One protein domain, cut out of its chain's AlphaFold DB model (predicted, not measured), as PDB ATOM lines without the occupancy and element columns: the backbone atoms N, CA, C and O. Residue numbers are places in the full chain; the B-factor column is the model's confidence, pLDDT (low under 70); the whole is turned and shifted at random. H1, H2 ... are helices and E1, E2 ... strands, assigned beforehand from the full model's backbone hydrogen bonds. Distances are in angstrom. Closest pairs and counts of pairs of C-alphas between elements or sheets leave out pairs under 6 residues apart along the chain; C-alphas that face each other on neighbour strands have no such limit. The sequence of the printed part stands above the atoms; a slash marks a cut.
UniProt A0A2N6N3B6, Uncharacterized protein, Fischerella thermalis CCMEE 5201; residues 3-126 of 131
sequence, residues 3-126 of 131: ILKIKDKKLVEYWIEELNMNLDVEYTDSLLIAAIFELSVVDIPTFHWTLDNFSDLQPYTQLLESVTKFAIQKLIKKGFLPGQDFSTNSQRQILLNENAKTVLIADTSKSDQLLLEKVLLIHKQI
ATOM      1  N   ILE A   3      97.089  20.262  19.168       89.69
ATOM      2  CA  ILE A   3      96.272  21.479  19.301       89.69
ATOM      3  C   ILE A   3      97.009  22.618  20.032       89.69
ATOM      4  O   ILE A   3      96.858  23.777  19.663       89.69
ATOM      5  N   LEU A   4      97.899  22.304  20.985       91.69
ATOM      6  CA  LEU A   4      98.687  23.310  21.716       91.69
ATOM      7  C   LEU A   4      99.685  24.040  20.811       91.69
ATOM      8  O   LEU A   4      99.986  25.208  21.042       91.69
ATOM      9  N   LYS A   5     100.168  23.386  19.746       91.75
ATOM     10  CA  LYS A   5     101.105  23.991  18.788       91.75
ATOM     11  C   LYS A   5     100.455  25.068  17.923       91.75
ATOM     12  O   LYS A   5     101.168  25.899  17.370       91.75
ATOM     13  N   ILE A   6      99.124  25.069  17.822       93.00
ATOM     14  CA  ILE A   6      98.369  26.100  17.096       93.00
ATOM     15  C   ILE A   6      98.447  27.442  17.831       93.00
ATOM     16  O   ILE A   6      98.359  28.491  17.198       93.00
ATOM     17  N   LYS A   7      98.677  27.417  19.152       91.44
ATOM     18  CA  LYS A   7      98.771  28.611  20.001       91.44
ATOM     19  C   LYS A   7      97.537  29.519  19.917       91.44
ATOM     20  O   LYS A   7      97.632  30.737  20.061       91.44
ATOM     21  N   ASP A   8      96.371  28.909  19.715       94.94
ATOM     22  CA  ASP A   8      95.069  29.568  19.784       94.94
ATOM     23  C   ASP A   8      94.393  29.193  21.105       94.94
ATOM     24  O   ASP A   8      94.014  28.040  21.319       94.94
ATOM     25  N   LYS A   9      94.271  30.174  22.007       93.12
ATOM     26  CA  LYS A   9      93.723  29.960  23.348       93.12
ATOM     27  C   LYS A   9      92.286  29.433  23.303       93.12
ATOM     28  O   LYS A   9      91.994  28.436  23.954       93.12
ATOM     29  N   LYS A  10      91.428  30.048  22.484       93.94
ATOM     30  CA  LYS A  10      89.999  29.709  22.414       93.94
ATOM     31  C   LYS A  10      89.782  28.319  21.844       93.94
ATOM     32  O   LYS A  10      88.919  27.586  22.308       93.94
ATOM     33  N   LEU A  11      90.572  27.956  20.835       94.19
ATOM     34  CA  LEU A  11      90.490  26.630  20.236       94.19
ATOM     35  C   LEU A  11      90.900  25.534  21.229       94.19
ATOM     36  O   LEU A  11      90.284  24.473  21.262       94.19
ATOM     37  N   VAL A  12      91.932  25.785  22.039       92.81
ATOM     38  CA  VAL A  12      92.363  24.848  23.085       92.81
ATOM     39  C   VAL A  12      91.311  24.740  24.190       92.81
ATOM     40  O   VAL A  12      91.014  23.626  24.600       92.81
ATOM     41  N   GLU A  13      90.722  25.854  24.635       92.69
ATOM     42  CA  GLU A  13      89.631  25.855  25.626       92.69
ATOM     43  C   GLU A  13      88.431  25.050  25.130       92.69
ATOM     44  O   GLU A  13      88.000  24.122  25.810       92.69
ATOM     45  N   TYR A  14      87.975  25.320  23.903       93.69
ATOM     46  CA  TYR A  14      86.900  24.560  23.269       93.69
ATOM     47  C   TYR A  14      87.219  23.061  23.214       93.69
ATOM     48  O   TYR A  14      86.389  22.220  23.543       93.69
ATOM     49  N   TRP A  15      88.450  22.703  22.846       92.38
ATOM     50  CA  TRP A  15      88.858  21.304  22.786       92.38
ATOM     51  C   TRP A  15      88.895  20.632  24.168       92.38
ATOM     52  O   TRP A  15      88.530  19.466  24.284       92.38
ATOM     53  N   ILE A  16      89.302  21.352  25.218       91.62
ATOM     54  CA  ILE A  16      89.273  20.857  26.603       91.62
ATOM     55  C   ILE A  16      87.829  20.649  27.075       91.62
ATOM     56  O   ILE A  16      87.540  19.633  27.705       91.62
ATOM     57  N   GLU A  17      86.921  21.575  26.759       92.19
ATOM     58  CA  GLU A  17      85.492  21.430  27.055       92.19
ATOM     59  C   GLU A  17      84.914  20.182  26.381       92.19
ATOM     60  O   GLU A  17      84.291  19.357  27.047       92.19
ATOM     61  N   GLU A  18      85.198  19.989  25.091       93.19
ATOM     62  CA  GLU A  18      84.783  18.795  24.347       93.19
ATOM     63  C   GLU A  18      85.363  17.510  24.953       93.19
ATOM     64  O   GLU A  18      84.647  16.516  25.087       93.19
ATOM     65  N   LEU A  19      86.634  17.501  25.376       91.75
ATOM     66  CA  LEU A  19      87.195  16.344  26.077       91.75
ATOM     67  C   LEU A  19      86.437  16.042  27.369       91.75
ATOM     68  O   LEU A  19      86.075  14.893  27.592       91.75
ATOM     69  N   ASN A  20      86.155  17.051  28.188       91.75
ATOM     70  CA  ASN A  20      85.446  16.875  29.457       91.75
ATOM     71  C   ASN A  20      83.983  16.438  29.285       91.75
ATOM     72  O   ASN A  20      83.407  15.873  30.210       91.75
ATOM     73  N   MET A  21      83.371  16.679  28.122       93.25
ATOM     74  CA  MET A  21      82.038  16.146  27.807       93.25
ATOM     75  C   MET A  21      82.068  14.666  27.413       93.25
ATOM     76  O   MET A  21      81.072  13.965  27.590       93.25
ATOM     77  N   ASN A  22      83.186  14.191  26.859       92.38
ATOM     78  CA  ASN A  22      83.297  12.857  26.265       92.38
ATOM     79  C   ASN A  22      84.155  11.883  27.089       92.38
ATOM     80  O   ASN A  22      84.093  10.673  26.869       92.38
ATOM     81  N   LEU A  23      84.964  12.395  28.014       91.50
ATOM     82  CA  LEU A  23      85.907  11.659  28.850       91.50
ATOM     83  C   LEU A  23      85.725  12.055  30.315       91.50
ATOM     84  O   LEU A  23      85.173  13.106  30.632       91.50
ATOM     85  N   ASP A  24      86.236  11.214  31.210       91.69
ATOM     86  CA  ASP A  24      86.350  11.578  32.617       91.69
ATOM     87  C   ASP A  24      87.315  12.767  32.782       91.69
ATOM     88  O   ASP A  24      88.380  12.807  32.157       91.69
ATOM     89  N   VAL A  25      86.949  13.728  33.630       89.12
ATOM     90  CA  VAL A  25      87.746  14.936  33.893       89.12
ATOM     91  C   VAL A  25      89.150  14.577  34.385       89.12
ATOM     92  O   VAL A  25      90.124  15.189  33.952       89.12
ATOM     93  N   GLU A  26      89.294  13.535  35.209       90.75
ATOM     94  CA  GLU A  26      90.593  13.075  35.713       90.75
ATOM     95  C   GLU A  26      91.489  12.550  34.580       90.75
ATOM     96  O   GLU A  26      92.720  12.696  34.596       90.75
ATOM     97  N   TYR A  27      90.870  11.957  33.557       92.06
ATOM     98  CA  TYR A  27      91.572  11.492  32.369       92.06
ATOM     99  C   TYR A  27      92.011  12.667  31.488       92.06
ATOM    100  O   TYR A  27      93.158  12.693  31.031       92.06
ATOM    101  N   THR A  28      91.151  13.672  31.298       92.38
ATOM    102  CA  THR A  28      91.515  14.919  30.607       92.38
ATOM    103  C   THR A  28      92.672  15.628  31.313       92.38
ATOM    104  O   THR A  28      93.658  15.979  30.665       92.38
ATOM    105  N   ASP A  29      92.614  15.766  32.637       92.94
ATOM    106  CA  ASP A  29      93.676  16.378  33.441       92.94
ATOM    107  C   ASP A  29      95.014  15.646  33.260       92.94
ATOM    108  O   ASP A  29      96.053  16.269  33.013       92.94
ATOM    109  N   SER A  30      94.984  14.311  33.286       92.31
ATOM    110  CA  SER A  30      96.163  13.472  33.046       92.31
ATOM    111  C   SER A  30      96.747  13.675  31.642       92.31
ATOM    112  O   SER A  30      97.968  13.769  31.489       92.31
ATOM    113  N   LEU A  31      95.896  13.790  30.613       92.31
ATOM    114  CA  LEU A  31      96.326  14.075  29.240       92.31
ATOM    115  C   LEU A  31      96.976  15.455  29.117       92.31
ATOM    116  O   LEU A  31      98.011  15.589  28.461       92.31
ATOM    117  N   LEU A  32      96.393  16.472  29.751       93.25
ATOM    118  CA  LEU A  32      96.915  17.836  29.735       93.25
ATOM    119  C   LEU A  32      98.281  17.917  30.427       93.25
ATOM    120  O   LEU A  32      99.222  18.501  29.883       93.25
ATOM    121  N   ILE A  33      98.429  17.270  31.585       93.06
ATOM    122  CA  ILE A  33      99.708  17.190  32.300       93.06
ATOM    123  C   ILE A  33     100.755  16.455  31.450       93.06
ATOM    124  O   ILE A  33     101.868  16.958  31.271       93.06
ATOM    125  N   ALA A  34     100.405  15.302  30.869       93.19
ATOM    126  CA  ALA A  34     101.306  14.553  29.994       93.19
ATOM    127  C   ALA A  34     101.740  15.375  28.770       93.19
ATOM    128  O   ALA A  34     102.913  15.351  28.394       93.19
ATOM    129  N   ALA A  35     100.827  16.153  28.184       93.06
ATOM    130  CA  ALA A  35     101.132  17.039  27.068       93.06
ATOM    131  C   ALA A  35     102.140  18.133  27.454       93.06
ATOM    132  O   ALA A  35     103.045  18.418  26.672       93.06
ATOM    133  N   ILE A  36     102.035  18.717  28.651       92.81
ATOM    134  CA  ILE A  36     103.031  19.675  29.155       92.81
ATOM    135  C   ILE A  36     104.407  19.022  29.300       92.81
ATOM    136  O   ILE A  36     105.407  19.598  28.861       92.81
ATOM    137  N   PHE A  37     104.476  17.818  29.871       92.50
ATOM    138  CA  PHE A  37     105.745  17.104  29.999       92.50
ATOM    139  C   PHE A  37     106.349  16.772  28.633       92.50
ATOM    140  O   PHE A  37     107.543  16.991  28.433       92.50
ATOM    141  N   GLU A  38     105.539  16.331  27.670       94.31
ATOM    142  CA  GLU A  38     105.974  16.108  26.289       94.31
ATOM    143  C   GLU A  38     106.563  17.395  25.686       94.31
ATOM    144  O   GLU A  38     107.695  17.395  25.197       94.31
ATOM    145  N   LEU A  39     105.838  18.518  25.779       94.81
ATOM    146  CA  LEU A  39     106.273  19.815  25.251       94.81
ATOM    147  C   LEU A  39     107.588  20.295  25.872       94.81
ATOM    148  O   LEU A  39     108.420  20.846  25.155       94.81
ATOM    149  N   SER A  40     107.817  20.035  27.162       93.88
ATOM    150  CA  SER A  40     109.081  20.386  27.829       93.88
ATOM    151  C   SER A  40     110.310  19.738  27.172       93.88
ATOM    152  O   SER A  40     111.421  20.253  27.284       93.88
ATOM    153  N   VAL A  41     110.108  18.620  26.464       92.75
ATOM    154  CA  VAL A  41     111.159  17.877  25.762       92.75
ATOM    155  C   VAL A  41     111.207  18.245  24.281       92.75
ATOM    156  O   VAL A  41     112.295  18.389  23.724       92.75
ATOM    157  N   VAL A  42     110.046  18.380  23.629       94.19
ATOM    158  CA  VAL A  42     109.969  18.453  22.159       94.19
ATOM    159  C   VAL A  42     109.758  19.860  21.598       94.19
ATOM    160  O   VAL A  42     110.032  20.077  20.419       94.19
ATOM    161  N   ASP A  43     109.242  20.807  22.388       95.00
ATOM    162  CA  ASP A  43     108.879  22.155  21.930       95.00
ATOM    163  C   ASP A  43     108.772  23.140  23.112       95.00
ATOM    164  O   ASP A  43     107.686  23.485  23.589       95.00
ATOM    165  N   ILE A  44     109.936  23.605  23.577       94.12
ATOM    166  CA  ILE A  44     110.074  24.549  24.698       94.12
ATOM    167  C   ILE A  44     109.275  25.855  24.473       94.12
ATOM    168  O   ILE A  44     108.595  26.309  25.398       94.12
ATOM    169  N   PRO A  45     109.273  26.478  23.274       95.44
ATOM    170  CA  PRO A  45     108.442  27.657  23.026       95.44
ATOM    171  C   PRO A  45     106.943  27.414  23.222       95.44
ATOM    172  O   PRO A  45     106.228  28.313  23.668       95.44
ATOM    173  N   THR A  46     106.435  26.242  22.842       95.69
ATOM    174  CA  THR A  46     105.028  25.889  23.067       95.69
ATOM    175  C   THR A  46     104.771  25.548  24.532       95.69
ATOM    176  O   THR A  46     103.768  26.006  25.065       95.69
ATOM    177  N   PHE A  47     105.700  24.872  25.217       94.88
ATOM    178  CA  PHE A  47     105.637  24.658  26.669       94.88
ATOM    179  C   PHE A  47     105.428  25.971  27.441       94.88
ATOM    180  O   PHE A  47     104.497  26.075  28.243       94.88
ATOM    181  N   HIS A  48     106.253  26.993  27.176       94.19
ATOM    182  CA  HIS A  48     106.115  28.278  27.863       94.19
ATOM    183  C   HIS A  48     104.776  28.937  27.541       94.19
ATOM    184  O   HIS A  48     104.077  29.336  28.467       94.19
ATOM    185  N   TRP A  49     104.395  28.977  26.258       95.38
ATOM    186  CA  TRP A  49     103.118  29.551  25.835       95.38
ATOM    187  C   TRP A  49     101.927  28.876  26.526       95.38
ATOM    188  O   TRP A  49     101.036  29.572  27.006       95.38
ATOM    189  N   THR A  50     101.923  27.543  26.628       94.38
ATOM    190  CA  THR A  50     100.856  26.794  27.301       94.38
ATOM    191  C   THR A  50     100.746  27.198  28.769       94.38
ATOM    192  O   THR A  50      99.668  27.583  29.212       94.38
ATOM    193  N   LEU A  51     101.846  27.180  29.522       92.25
ATOM    194  CA  LEU A  51     101.795  27.541  30.941       92.25
ATOM    195  C   LEU A  51     101.464  29.020  31.175       92.25
ATOM    196  O   LEU A  51     100.793  29.325  32.152       92.25
ATOM    197  N   ASP A  52     101.863  29.924  30.278       91.44
ATOM    198  CA  ASP A  52     101.559  31.357  30.403       91.44
ATOM    199  C   ASP A  52     100.089  31.695  30.098       91.44
ATOM    200  O   ASP A  52      99.578  32.702  30.579       91.44
ATOM    201  N   ASN A  53      99.402  30.873  29.297       92.94
ATOM    202  CA  ASN A  53      98.018  31.134  28.883       92.94
ATOM    203  C   ASN A  53      96.969  30.359  29.680       92.94
ATOM    204  O   ASN A  53      95.796  30.740  29.631       92.94
ATOM    205  N   PHE A  54      97.381  29.288  30.360       91.25
ATOM    206  CA  PHE A  54      96.478  28.337  31.001       91.25
ATOM    207  C   PHE A  54      96.852  28.014  32.451       91.25
ATOM    208  O   PHE A  54      96.318  27.062  33.011       91.25
ATOM    209  N   SER A  55      97.772  28.747  33.086       82.38
ATOM    210  CA  SER A  55      98.179  28.494  34.483       82.38
ATOM    211  C   SER A  55      97.010  28.426  35.481       82.38
ATOM    212  O   SER A  55      97.137  27.816  36.541       82.38
ATOM    213  N   ASP A  56      95.894  29.059  35.132       85.44
ATOM    214  CA  ASP A  56      94.613  29.140  35.829       85.44
ATOM    215  C   ASP A  56      93.708  27.909  35.645       85.44
ATOM    216  O   ASP A  56      92.760  27.728  36.410       85.44
ATOM    217  N   LEU A  57      94.006  27.024  34.688       88.56
ATOM    218  CA  LEU A  57      93.339  25.728  34.595       88.56
ATOM    219  C   LEU A  57      93.758  24.839  35.769       88.56
ATOM    220  O   LEU A  57      94.949  24.672  36.043       88.56
ATOM    221  N   GLN A  58      92.773  24.212  36.419       89.88
ATOM    222  CA  GLN A  58      92.963  23.356  37.593       89.88
ATOM    223  C   GLN A  58      94.142  22.364  37.479       89.88
ATOM    224  O   GLN A  58      94.983  22.386  38.384       89.88
ATOM    225  N   PRO A  59      94.282  21.541  36.417       90.12
ATOM    226  CA  PRO A  59      95.395  20.590  36.315       90.12
ATOM    227  C   PRO A  59      96.766  21.275  36.310       90.12
ATOM    228  O   PRO A  59      97.724  20.777  36.905       90.12
ATOM    229  N   TYR A  60      96.877  22.447  35.682       91.00
ATOM    230  CA  TYR A  60      98.133  23.195  35.622       91.00
ATOM    231  C   TYR A  60      98.410  23.934  36.928       91.00
ATOM    232  O   TYR A  60      99.549  23.931  37.393       91.00
ATOM    233  N   THR A  61      97.381  24.476  37.581       90.62
ATOM    234  CA  THR A  61      97.505  25.014  38.941       90.62
ATOM    235  C   THR A  61      98.015  23.933  39.903       90.62
ATOM    236  O   THR A  61      98.998  24.153  40.608       90.62
ATOM    237  N   GLN A  62      97.425  22.734  39.891       91.50
ATOM    238  CA  GLN A  62      97.840  21.612  40.744       91.50
ATOM    239  C   GLN A  62      99.260  21.115  40.431       91.50
ATOM    240  O   GLN A  62     100.021  20.779  41.348       91.50
ATOM    241  N   LEU A  63      99.643  21.103  39.152       92.12
ATOM    242  CA  LEU A  63     101.009  20.803  38.734       92.12
ATOM    243  C   LEU A  63     101.996  21.816  39.329       92.12
ATOM    244  O   LEU A  63     102.951  21.416  39.996       92.12
ATOM    245  N   LEU A  64     101.749  23.118  39.157       91.50
ATOM    246  CA  LEU A  64     102.623  24.171  39.681       91.50
ATOM    247  C   LEU A  64     102.685  24.155  41.215       91.50
ATOM    248  O   LEU A  64     103.762  24.306  41.786       91.50
ATOM    249  N   GLU A  65     101.577  23.874  41.903       91.56
ATOM    250  CA  GLU A  65     101.581  23.664  43.355       91.56
ATOM    251  C   GLU A  65     102.490  22.509  43.783       91.56
ATOM    252  O   GLU A  65     103.200  22.604  44.790       91.56
ATOM    253  N   SER A  66     102.454  21.405  43.038       92.44
ATOM    254  CA  SER A  66     103.276  20.228  43.308       92.44
ATOM    255  C   SER A  66     104.757  20.535  43.096       92.44
ATOM    256  O   SER A  66     105.586  20.158  43.925       92.44
ATOM    257  N   VAL A  67     105.084  21.309  42.057       93.00
ATOM    258  CA  VAL A  67     106.441  21.807  41.789       93.00
ATOM    259  C   VAL A  67     106.913  22.743  42.908       93.00
ATOM    260  O   VAL A  67     108.021  22.569  43.420       93.00
ATOM    261  N   THR A  68     106.072  23.675  43.370       93.56
ATOM    262  CA  THR A  68     106.384  24.550  44.513       93.56
ATOM    263  C   THR A  68     106.659  23.737  45.780       93.56
ATOM    264  O   THR A  68     107.670  23.955  46.454       93.56
ATOM    265  N   LYS A  69     105.803  22.757  46.105       93.19
ATOM    266  CA  LYS A  69     105.998  21.868  47.266       93.19
ATOM    267  C   LYS A  69     107.307  21.088  47.153       93.19
ATOM    268  O   LYS A  69     108.062  21.028  48.124       93.19
ATOM    269  N   PHE A  70     107.595  20.534  45.978       92.88
ATOM    270  CA  PHE A  70     108.843  19.823  45.706       92.88
ATOM    271  C   PHE A  70     110.067  20.719  45.931       92.88
ATOM    272  O   PHE A  70     110.999  20.325  46.636       92.88
ATOM    273  N   ALA A  71     110.053  21.942  45.399       94.19
ATOM    274  CA  ALA A  71     111.150  22.891  45.543       94.19
ATOM    275  C   ALA A  71     111.405  23.269  47.010       94.19
ATOM    276  O   ALA A  71     112.544  23.197  47.473       94.19
ATOM    277  N   ILE A  72     110.349  23.583  47.769       94.25
ATOM    278  CA  ILE A  72     110.442  23.883  49.207       94.25
ATOM    279  C   ILE A  72     111.032  22.694  49.970       94.25
ATOM    280  O   ILE A  72     111.958  22.858  50.766       94.25
ATOM    281  N   GLN A  73     110.543  21.481  49.709       94.19
ATOM    282  CA  GLN A  73     111.059  20.277  50.359       94.19
ATOM    283  C   GLN A  73     112.532  20.028  50.022       94.19
ATOM    284  O   GLN A  73     113.303  19.648  50.905       94.19
ATOM    285  N   LYS A  74     112.942  20.245  48.766       93.81
ATOM    286  CA  LYS A  74     114.342  20.109  48.338       93.81
ATOM    287  C   LYS A  74     115.239  21.125  49.050       93.81
ATOM    288  O   LYS A  74     116.296  20.736  49.540       93.81
ATOM    289  N   LEU A  75     114.807  22.380  49.170       94.38
ATOM    290  CA  LEU A  75     115.540  23.437  49.880       94.38
ATOM    291  C   LEU A  75     115.719  23.113  51.367       94.38
ATOM    292  O   LEU A  75     116.845  23.129  51.864       94.38
ATOM    293  N   ILE A  76     114.641  22.725  52.054       95.38
ATOM    294  CA  ILE A  76     114.692  22.350  53.476       95.38
ATOM    295  C   ILE A  76     115.634  21.158  53.688       95.38
ATOM    296  O   ILE A  76     116.485  21.190  54.573       95.38
ATOM    297  N   LYS A  77     115.551  20.124  52.838       95.44
ATOM    298  CA  LYS A  77     116.455  18.958  52.898       95.44
ATOM    299  C   LYS A  77     117.929  19.323  52.691       95.44
ATOM    300  O   LYS A  77     118.800  18.579  53.130       95.44
ATOM    301  N   LYS A  78     118.211  20.436  52.011       94.62
ATOM    302  CA  LYS A  78     119.564  20.959  51.778       94.62
ATOM    303  C   LYS A  78     120.016  21.961  52.851       94.62
ATOM    304  O   LYS A  78     121.129  22.463  52.753       94.62
ATOM    305  N   GLY A  79     119.197  22.210  53.877       95.75
ATOM    306  CA  GLY A  79     119.536  23.063  55.017       95.75
ATOM    307  C   GLY A  79     119.212  24.547  54.841       95.75
ATOM    308  O   GLY A  79     119.598  25.338  55.695       95.75
ATOM    309  N   PHE A  80     118.506  24.935  53.773       95.75
ATOM    310  CA  PHE A  80     118.071  26.320  53.572       95.75
ATOM    311  C   PHE A  80     116.898  26.675  54.488       95.75
ATOM    312  O   PHE A  80     115.983  25.868  54.686       95.75
ATOM    313  N   LEU A  81     116.904  27.899  55.014       94.38
ATOM    314  CA  LEU A  81     115.944  28.362  56.011       94.38
ATOM    315  C   LEU A  81     114.855  29.263  55.393       94.38
ATOM    316  O   LEU A  81     115.177  30.271  54.751       94.38
ATOM    317  N   PRO A  82     113.559  28.964  55.623       93.38
ATOM    318  CA  PRO A  82     112.470  29.873  55.273       93.38
ATOM    319  C   PRO A  82     112.642  31.244  55.942       93.38
ATOM    320  O   PRO A  82     113.006  31.337  57.112       93.38
ATOM    321  N   GLY A  83     112.361  32.316  55.204       90.44
ATOM    322  CA  GLY A  83     112.497  33.702  55.660       90.44
ATOM    323  C   GLY A  83     113.924  34.261  55.613       90.44
ATOM    324  O   GLY A  83     114.084  35.468  55.768       90.44
ATOM    325  N   GLN A  84     114.941  33.426  55.372       90.81
ATOM    326  CA  GLN A  84     116.334  33.860  55.192       90.81
ATOM    327  C   GLN A  84     116.826  33.559  53.777       90.81
ATOM    328  O   GLN A  84     117.240  34.458  53.049       90.81
ATOM    329  N   ASP A  85     116.733  32.294  53.373       93.25
ATOM    330  CA  ASP A  85     117.215  31.833  52.074       93.25
ATOM    331  C   ASP A  85     116.131  31.826  51.005       93.25
ATOM    332  O   ASP A  85     116.413  31.998  49.813       93.25
ATOM    333  N   PHE A  86     114.886  31.613  51.438       93.75
ATOM    334  CA  PHE A  86     113.730  31.591  50.560       93.75
ATOM    335  C   PHE A  86     112.440  32.019  51.256       93.75
ATOM    336  O   PHE A  86     112.297  31.893  52.472       93.75
ATOM    337  N   SER A  87     111.468  32.484  50.479       92.75
ATOM    338  CA  SER A  87     110.106  32.771  50.938       92.75
ATOM    339  C   SER A  87     109.094  32.508  49.824       92.75
ATOM    340  O   SER A  87     109.470  32.317  48.670       92.75
ATOM    341  N   THR A  88     107.806  32.470  50.158       90.50
ATOM    342  CA  THR A  88     106.719  32.312  49.181       90.50
ATOM    343  C   THR A  88     105.829  33.545  49.156       90.50
ATOM    344  O   THR A  88     105.493  34.068  50.219       90.50
ATOM    345  N   ASN A  89     105.406  33.987  47.970       87.12
ATOM    346  CA  ASN A  89     104.404  35.049  47.834       87.12
ATOM    347  C   ASN A  89     102.963  34.492  47.843       87.12
ATOM    348  O   ASN A  89     102.742  33.281  47.929       87.12
ATOM    349  N   SER A  90     101.966  35.377  47.743       82.00
ATOM    350  CA  SER A  90     100.546  34.994  47.698       82.00
ATOM    351  C   SER A  90     100.162  34.220  46.429       82.00
ATOM    352  O   SER A  90      99.188  33.471  46.448       82.00
ATOM    353  N   GLN A  91     100.956  34.329  45.361       79.38
ATOM    354  CA  GLN A  91     100.846  33.545  44.127       79.38
ATOM    355  C   GLN A  91     101.609  32.211  44.194       79.38
ATOM    356  O   GLN A  91     101.731  31.524  43.184       79.38
ATOM    357  N   ARG A  92     102.115  31.820  45.375       81.00
ATOM    358  CA  ARG A  92     102.841  30.557  45.616       81.00
ATOM    359  C   ARG A  92     104.127  30.412  44.799       81.00
ATOM    360  O   ARG A  92     104.639  29.304  44.636       81.00
ATOM    361  N   GLN A  93     104.661  31.532  44.332       89.44
ATOM    362  CA  GLN A  93     105.984  31.604  43.741       89.44
ATOM    363  C   GLN A  93     107.023  31.710  44.854       89.44
ATOM    364  O   GLN A  93     106.762  32.284  45.916       89.44
ATOM    365  N   ILE A  94     108.204  31.159  44.609       93.38
ATOM    366  CA  ILE A  94     109.294  31.076  45.572       93.38
ATOM    367  C   ILE A  94     110.320  32.151  45.240       93.38
ATOM    368  O   ILE A  94     110.954  32.121  44.184       93.38
ATOM    369  N   LEU A  95     110.506  33.085  46.163       93.12
ATOM    370  CA  LEU A  95     111.631  34.003  46.145       93.12
ATOM    371  C   LEU A  95     112.850  33.292  46.727       93.12
ATOM    372  O   LEU A  95     112.764  32.708  47.804       93.12
ATOM    373  N   LEU A  96     113.979  33.363  46.026       92.12
ATOM    374  CA  LEU A  96     115.228  32.713  46.420       92.12
ATOM    375  C   LEU A  96     116.391  33.698  46.408       92.12
ATOM    376  O   LEU A  96     116.452  34.586  45.553       92.12
ATOM    377  N   ASN A  97     117.359  33.487  47.300       90.50
ATOM    378  CA  ASN A  97     118.707  34.003  47.085       90.50
ATOM    379  C   ASN A  97     119.455  33.161  46.023       90.50
ATOM    380  O   ASN A  97     119.056  32.043  45.682       90.50
ATOM    381  N   GLU A  98     120.550  33.693  45.474       89.69
ATOM    382  CA  GLU A  98     121.277  33.029  44.376       89.69
ATOM    383  C   GLU A  98     121.896  31.679  44.785       89.69
ATOM    384  O   GLU A  98     121.989  30.766  43.960       89.69
ATOM    385  N   ASN A  99     122.273  31.511  46.057       91.88
ATOM    386  CA  ASN A  99     122.811  30.248  46.564       91.88
ATOM    387  C   ASN A  99     121.731  29.151  46.586       91.88
ATOM    388  O   ASN A  99     121.911  28.080  46.006       91.88
ATOM    389  N   ALA A 100     120.571  29.450  47.176       92.50
ATOM    390  CA  ALA A 100     119.407  28.570  47.225       92.50
ATOM    391  C   ALA A 100     118.939  28.178  45.821       92.50
ATOM    392  O   ALA A 100     118.686  27.004  45.552       92.50
ATOM    393  N   LYS A 101     118.911  29.139  44.892       92.06
ATOM    394  CA  LYS A 101     118.612  28.887  43.480       92.06
ATOM    395  C   LYS A 101     119.618  27.933  42.840       92.06
ATOM    396  O   LYS A 101     119.211  26.961  42.210       92.06
ATOM    397  N   THR A 102     120.916  28.181  43.010       91.25
ATOM    398  CA  THR A 102     121.970  27.342  42.421       91.25
ATOM    399  C   THR A 102     121.836  25.892  42.883       91.25
ATOM    400  O   THR A 102     121.843  24.980  42.059       91.25
ATOM    401  N   VAL A 103     121.621  25.669  44.182       92.12
ATOM    402  CA  VAL A 103     121.446  24.317  44.738       92.12
ATOM    403  C   VAL A 103     120.112  23.683  44.335       92.12
ATOM    404  O   VAL A 103     120.039  22.471  44.135       92.12
ATOM    405  N   LEU A 104     119.046  24.474  44.199       91.56
ATOM    406  CA  LEU A 104     117.747  23.971  43.759       91.56
ATOM    407  C   LEU A 104     117.795  23.470  42.307       91.56
ATOM    408  O   LEU A 104     117.225  22.419  42.003       91.56
ATOM    409  N   ILE A 105     118.487  24.198  41.431       91.12
ATOM    410  CA  ILE A 105     118.645  23.856  40.011       91.12
ATOM    411  C   ILE A 105     119.676  22.736  39.802       91.12
ATOM    412  O   ILE A 105     119.524  21.941  38.872       91.12
ATOM    413  N   ALA A 106     120.673  22.622  40.684       89.69
ATOM    414  CA  ALA A 106     121.631  21.523  40.659       89.69
ATOM    415  C   ALA A 106     120.922  20.157  40.730       89.69
ATOM    416  O   ALA A 106     119.971  19.963  41.497       89.69
ATOM    417  N   ASP A 107     121.390  19.215  39.909       82.25
ATOM    418  CA  ASP A 107     120.875  17.843  39.800       82.25
ATOM    419  C   ASP A 107     119.384  17.734  39.417       82.25
ATOM    420  O   ASP A 107     118.742  16.716  39.671       82.25
ATOM    421  N   THR A 108     118.809  18.782  38.820       87.88
ATOM    422  CA  THR A 108     117.426  18.791  38.322       87.88
ATOM    423  C   THR A 108     117.402  18.530  36.814       87.88
ATOM    424  O   THR A 108     118.237  19.069  36.084       87.88
ATOM    425  N   SER A 109     116.458  17.715  36.327       89.50
ATOM    426  CA  SER A 109     116.312  17.454  34.887       89.50
ATOM    427  C   SER A 109     115.943  18.735  34.126       89.50
ATOM    428  O   SER A 109     115.386  19.662  34.707       89.50
ATOM    429  N   LYS A 110     116.214  18.810  32.817       88.81
ATOM    430  CA  LYS A 110     115.867  20.003  32.013       88.81
ATOM    431  C   LYS A 110     114.366  20.321  32.057       88.81
ATOM    432  O   LYS A 110     113.994  21.479  32.193       88.81
ATOM    433  N   SER A 111     113.518  19.298  31.982       87.75
ATOM    434  CA  SER A 111     112.061  19.443  32.075       87.75
ATOM    435  C   SER A 111     111.623  19.981  33.435       87.75
ATOM    436  O   SER A 111     110.822  20.910  33.508       87.75
ATOM    437  N   ASP A 112     112.201  19.457  34.517       90.38
ATOM    438  CA  ASP A 112     111.914  19.941  35.867       90.38
ATOM    439  C   ASP A 112     112.443  21.367  36.077       90.38
ATOM    440  O   ASP A 112     111.802  22.161  36.758       90.38
ATOM    441  N   GLN A 113     113.579  21.731  35.470       92.25
ATOM    442  CA  GLN A 113     114.097  23.104  35.494       92.25
ATOM    443  C   GLN A 113     113.115  24.080  34.839       92.25
ATOM    444  O   GLN A 113     112.828  25.116  35.429       92.25
ATOM    445  N   LEU A 114     112.540  23.727  33.686       93.12
ATOM    446  CA  LEU A 114     111.529  24.548  33.011       93.12
ATOM    447  C   LEU A 114     110.266  24.745  33.866       93.12
ATOM    448  O   LEU A 114     109.679  25.827  33.872       93.12
ATOM    449  N   LEU A 115     109.844  23.716  34.606       92.38
ATOM    450  CA  LEU A 115     108.734  23.828  35.556       92.38
ATOM    451  C   LEU A 115     109.107  24.682  36.773       92.38
ATOM    452  O   LEU A 115     108.311  25.515  37.204       92.38
ATOM    453  N   LEU A 116     110.321  24.519  37.305       93.31
ATOM    454  CA  LEU A 116     110.828  25.355  38.392       93.31
ATOM    455  C   LEU A 116     110.860  26.827  37.977       93.31
ATOM    456  O   LEU A 116     110.373  27.670  38.720       93.31
ATOM    457  N   GLU A 117     111.339  27.156  36.779       90.88
ATOM    458  CA  GLU A 117     111.352  28.532  36.263       90.88
ATOM    459  C   GLU A 117     109.981  29.221  36.319       90.88
ATOM    460  O   GLU A 117     109.920  30.431  36.519       90.88
ATOM    461  N   LYS A 118     108.879  28.469  36.200       89.94
ATOM    462  CA  LYS A 118     107.519  29.020  36.294       89.94
ATOM    463  C   LYS A 118     107.085  29.358  37.719       89.94
ATOM    464  O   LYS A 118     106.203  30.196  37.895       89.94
ATOM    465  N   VAL A 119     107.700  28.745  38.729       91.00
ATOM    466  CA  VAL A 119     107.383  28.993  40.144       91.00
ATOM    467  C   VAL A 119     108.457  29.797  40.874       91.00
ATOM    468  O   VAL A 119     108.243  30.173  42.022       91.00
ATOM    469  N   LEU A 120     109.607  30.078  40.256       91.00
ATOM    470  CA  LEU A 120     110.700  30.830  40.877       91.00
ATOM    471  C   LEU A 120     110.656  32.322  40.528       91.00
ATOM    472  O   LEU A 120     110.559  32.703  39.366       91.00
ATOM    473  N   LEU A 121     110.846  33.173  41.538       82.31
ATOM    474  CA  LEU A 121     111.138  34.596  41.371       82.31
ATOM    475  C   LEU A 121     112.618  34.847  41.646       82.31
ATOM    476  O   LEU A 121     113.122  34.592  42.742       82.31
ATOM    477  N   ILE A 122     113.325  35.373  40.647       63.47
ATOM    478  CA  ILE A 122     114.720  35.790  40.794       63.47
ATOM    479  C   ILE A 122     114.733  37.272  41.171       63.47
ATOM    480  O   ILE A 122     114.071  38.095  40.540       63.47
ATOM    481  N   HIS A 123     115.537  37.614  42.179       49.62
ATOM    482  CA  HIS A 123     115.599  38.907  42.875       49.62
ATOM    483  C   HIS A 123     115.765  40.161  41.980       49.62
ATOM    484  O   HIS A 123     115.573  41.280  42.449       49.62
ATOM    485  N   LYS A 124     116.053  40.020  40.675       44.50
ATOM    486  CA  LYS A 124     116.091  41.138  39.710       44.50
ATOM    487  C   LYS A 124     114.734  41.818  39.463       44.50
ATOM    488  O   LYS A 124     114.722  42.906  38.901       44.50
ATOM    489  N   GLN A 125     113.615  41.229  39.891       46.91
ATOM    490  CA  GLN A 125     112.273  41.823  39.757       46.91
ATOM    491  C   GLN A 125     111.817  42.662  40.966       46.91
ATOM    492  O   GLN A 125     110.776  43.307  40.895       46.91
ATOM    493  N   ILE A 126     112.586  42.729  42.060       47.94
ATOM    494  CA  ILE A 126     112.179  43.510  43.247       47.94
ATOM    495  C   ILE A 126     112.331  45.024  43.021       47.94
ATOM    496  O   ILE A 126     111.567  45.810  43.574       47.94
TER     497      ILE A 126
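AT A GLANCE: This is residues 3 to 126 of the 131 residues of an uncharacterized protein of Fischerella thermalis CCMEE 5201 (UniProt A0A2N6N3B6). Two long helices, H3 and H5, meet near their starts as a V, and H7 lies across between the two arms. H2 and H4 pack on the H3 arm with the short H1 beside them, while the H5 arm, together with H6, covers one face of a small sheet. The printed part has 124 residues with eight named helices and three named strands, in the order H1 H2 H3 H4 H5 E1 E2 H6 H7 E3 H8, and is mostly helix. The sheet, E1 E2 E3 in order, is mixed. The whole is compact, with a radius of gyration of the C-alphas of 15.9 A, and its outline is elongated, 48 by 27 by 25 A.

HOW THE PARTS SIT: H1, residues 3 to 6, and H2, residues 9 to 22, touch only at the corner, and only just, with 3 pairs of C-alphas within 8 A, the closest being Ile 3 and Val 12 at 6.4 A. H3, residues 25 to 42, is the hub, touching four helices. With H2 it makes a helical hairpin at a steep tilt of 42 degrees, closest at C-alphas Leu 19 and Thr 28, 6.4 A. With H4, residues 44 to 54, it makes another, at 33 degrees, only just short of steep, closest at C-alphas Leu 39 and Phe 47, 5.1 A. H5, residues 58 to 77, touches H3 with its residues 59 to 63 alone, at a steep tilt of 62 degrees, closest at C-alphas Asp 29 and Pro 59, 5.4 A. E1, residues 86 to 88, and E2, residues 94 to 96, form an antiparallel hairpin, with N 95 and O 87 at 2.8 A. H6, residues 98 to 105, and H5 are on the same face of the sheet, in two layers, at heights of 8.7 A and 8.9 A. H7, residues 110 to 119, is about perpendicular to H5 at 81 degrees and touches it, closest at C-alphas Thr 68 and Val 119, 6.3 A. E3, residues 120 to 122, is parallel to E2, with N 121 and O 94 at 2.8 A; E2, H6, H7 and E3 form a strand-helix-strand unit, two parallel neighbour strands joined through helices, with a right-handed crossover. H8, residues 123 to 126, touches no helix. Every O i to N i+4 pair is within hydrogen-bond range in H2, H4, H5 and H6, against 13 of 14 in H3 and 4 of 6 in H7; H1 and H8 are too short for such a pair.

IN THESE COORDINATES: H1 begins at C-alpha 3 (96.272, 21.479, 19.301). H2 is 20.2 A long, H3 25.4 A and H4 15.5 A. H5, 28.4 A, begins at C-alpha 58 (92.963, 23.356, 37.593). H7 is 14.8 A long, and H8 ends at C-alpha 126 (112.179, 43.510, 43.247).

THE WHOLE: The C-alphas of Asn 22 and Gln 84, the two farthest apart, are 48.7 A apart. The printed part has no cut and no long link. The mean pLDDT of the printed part is 90.1, with residues 122 to 126 under 70.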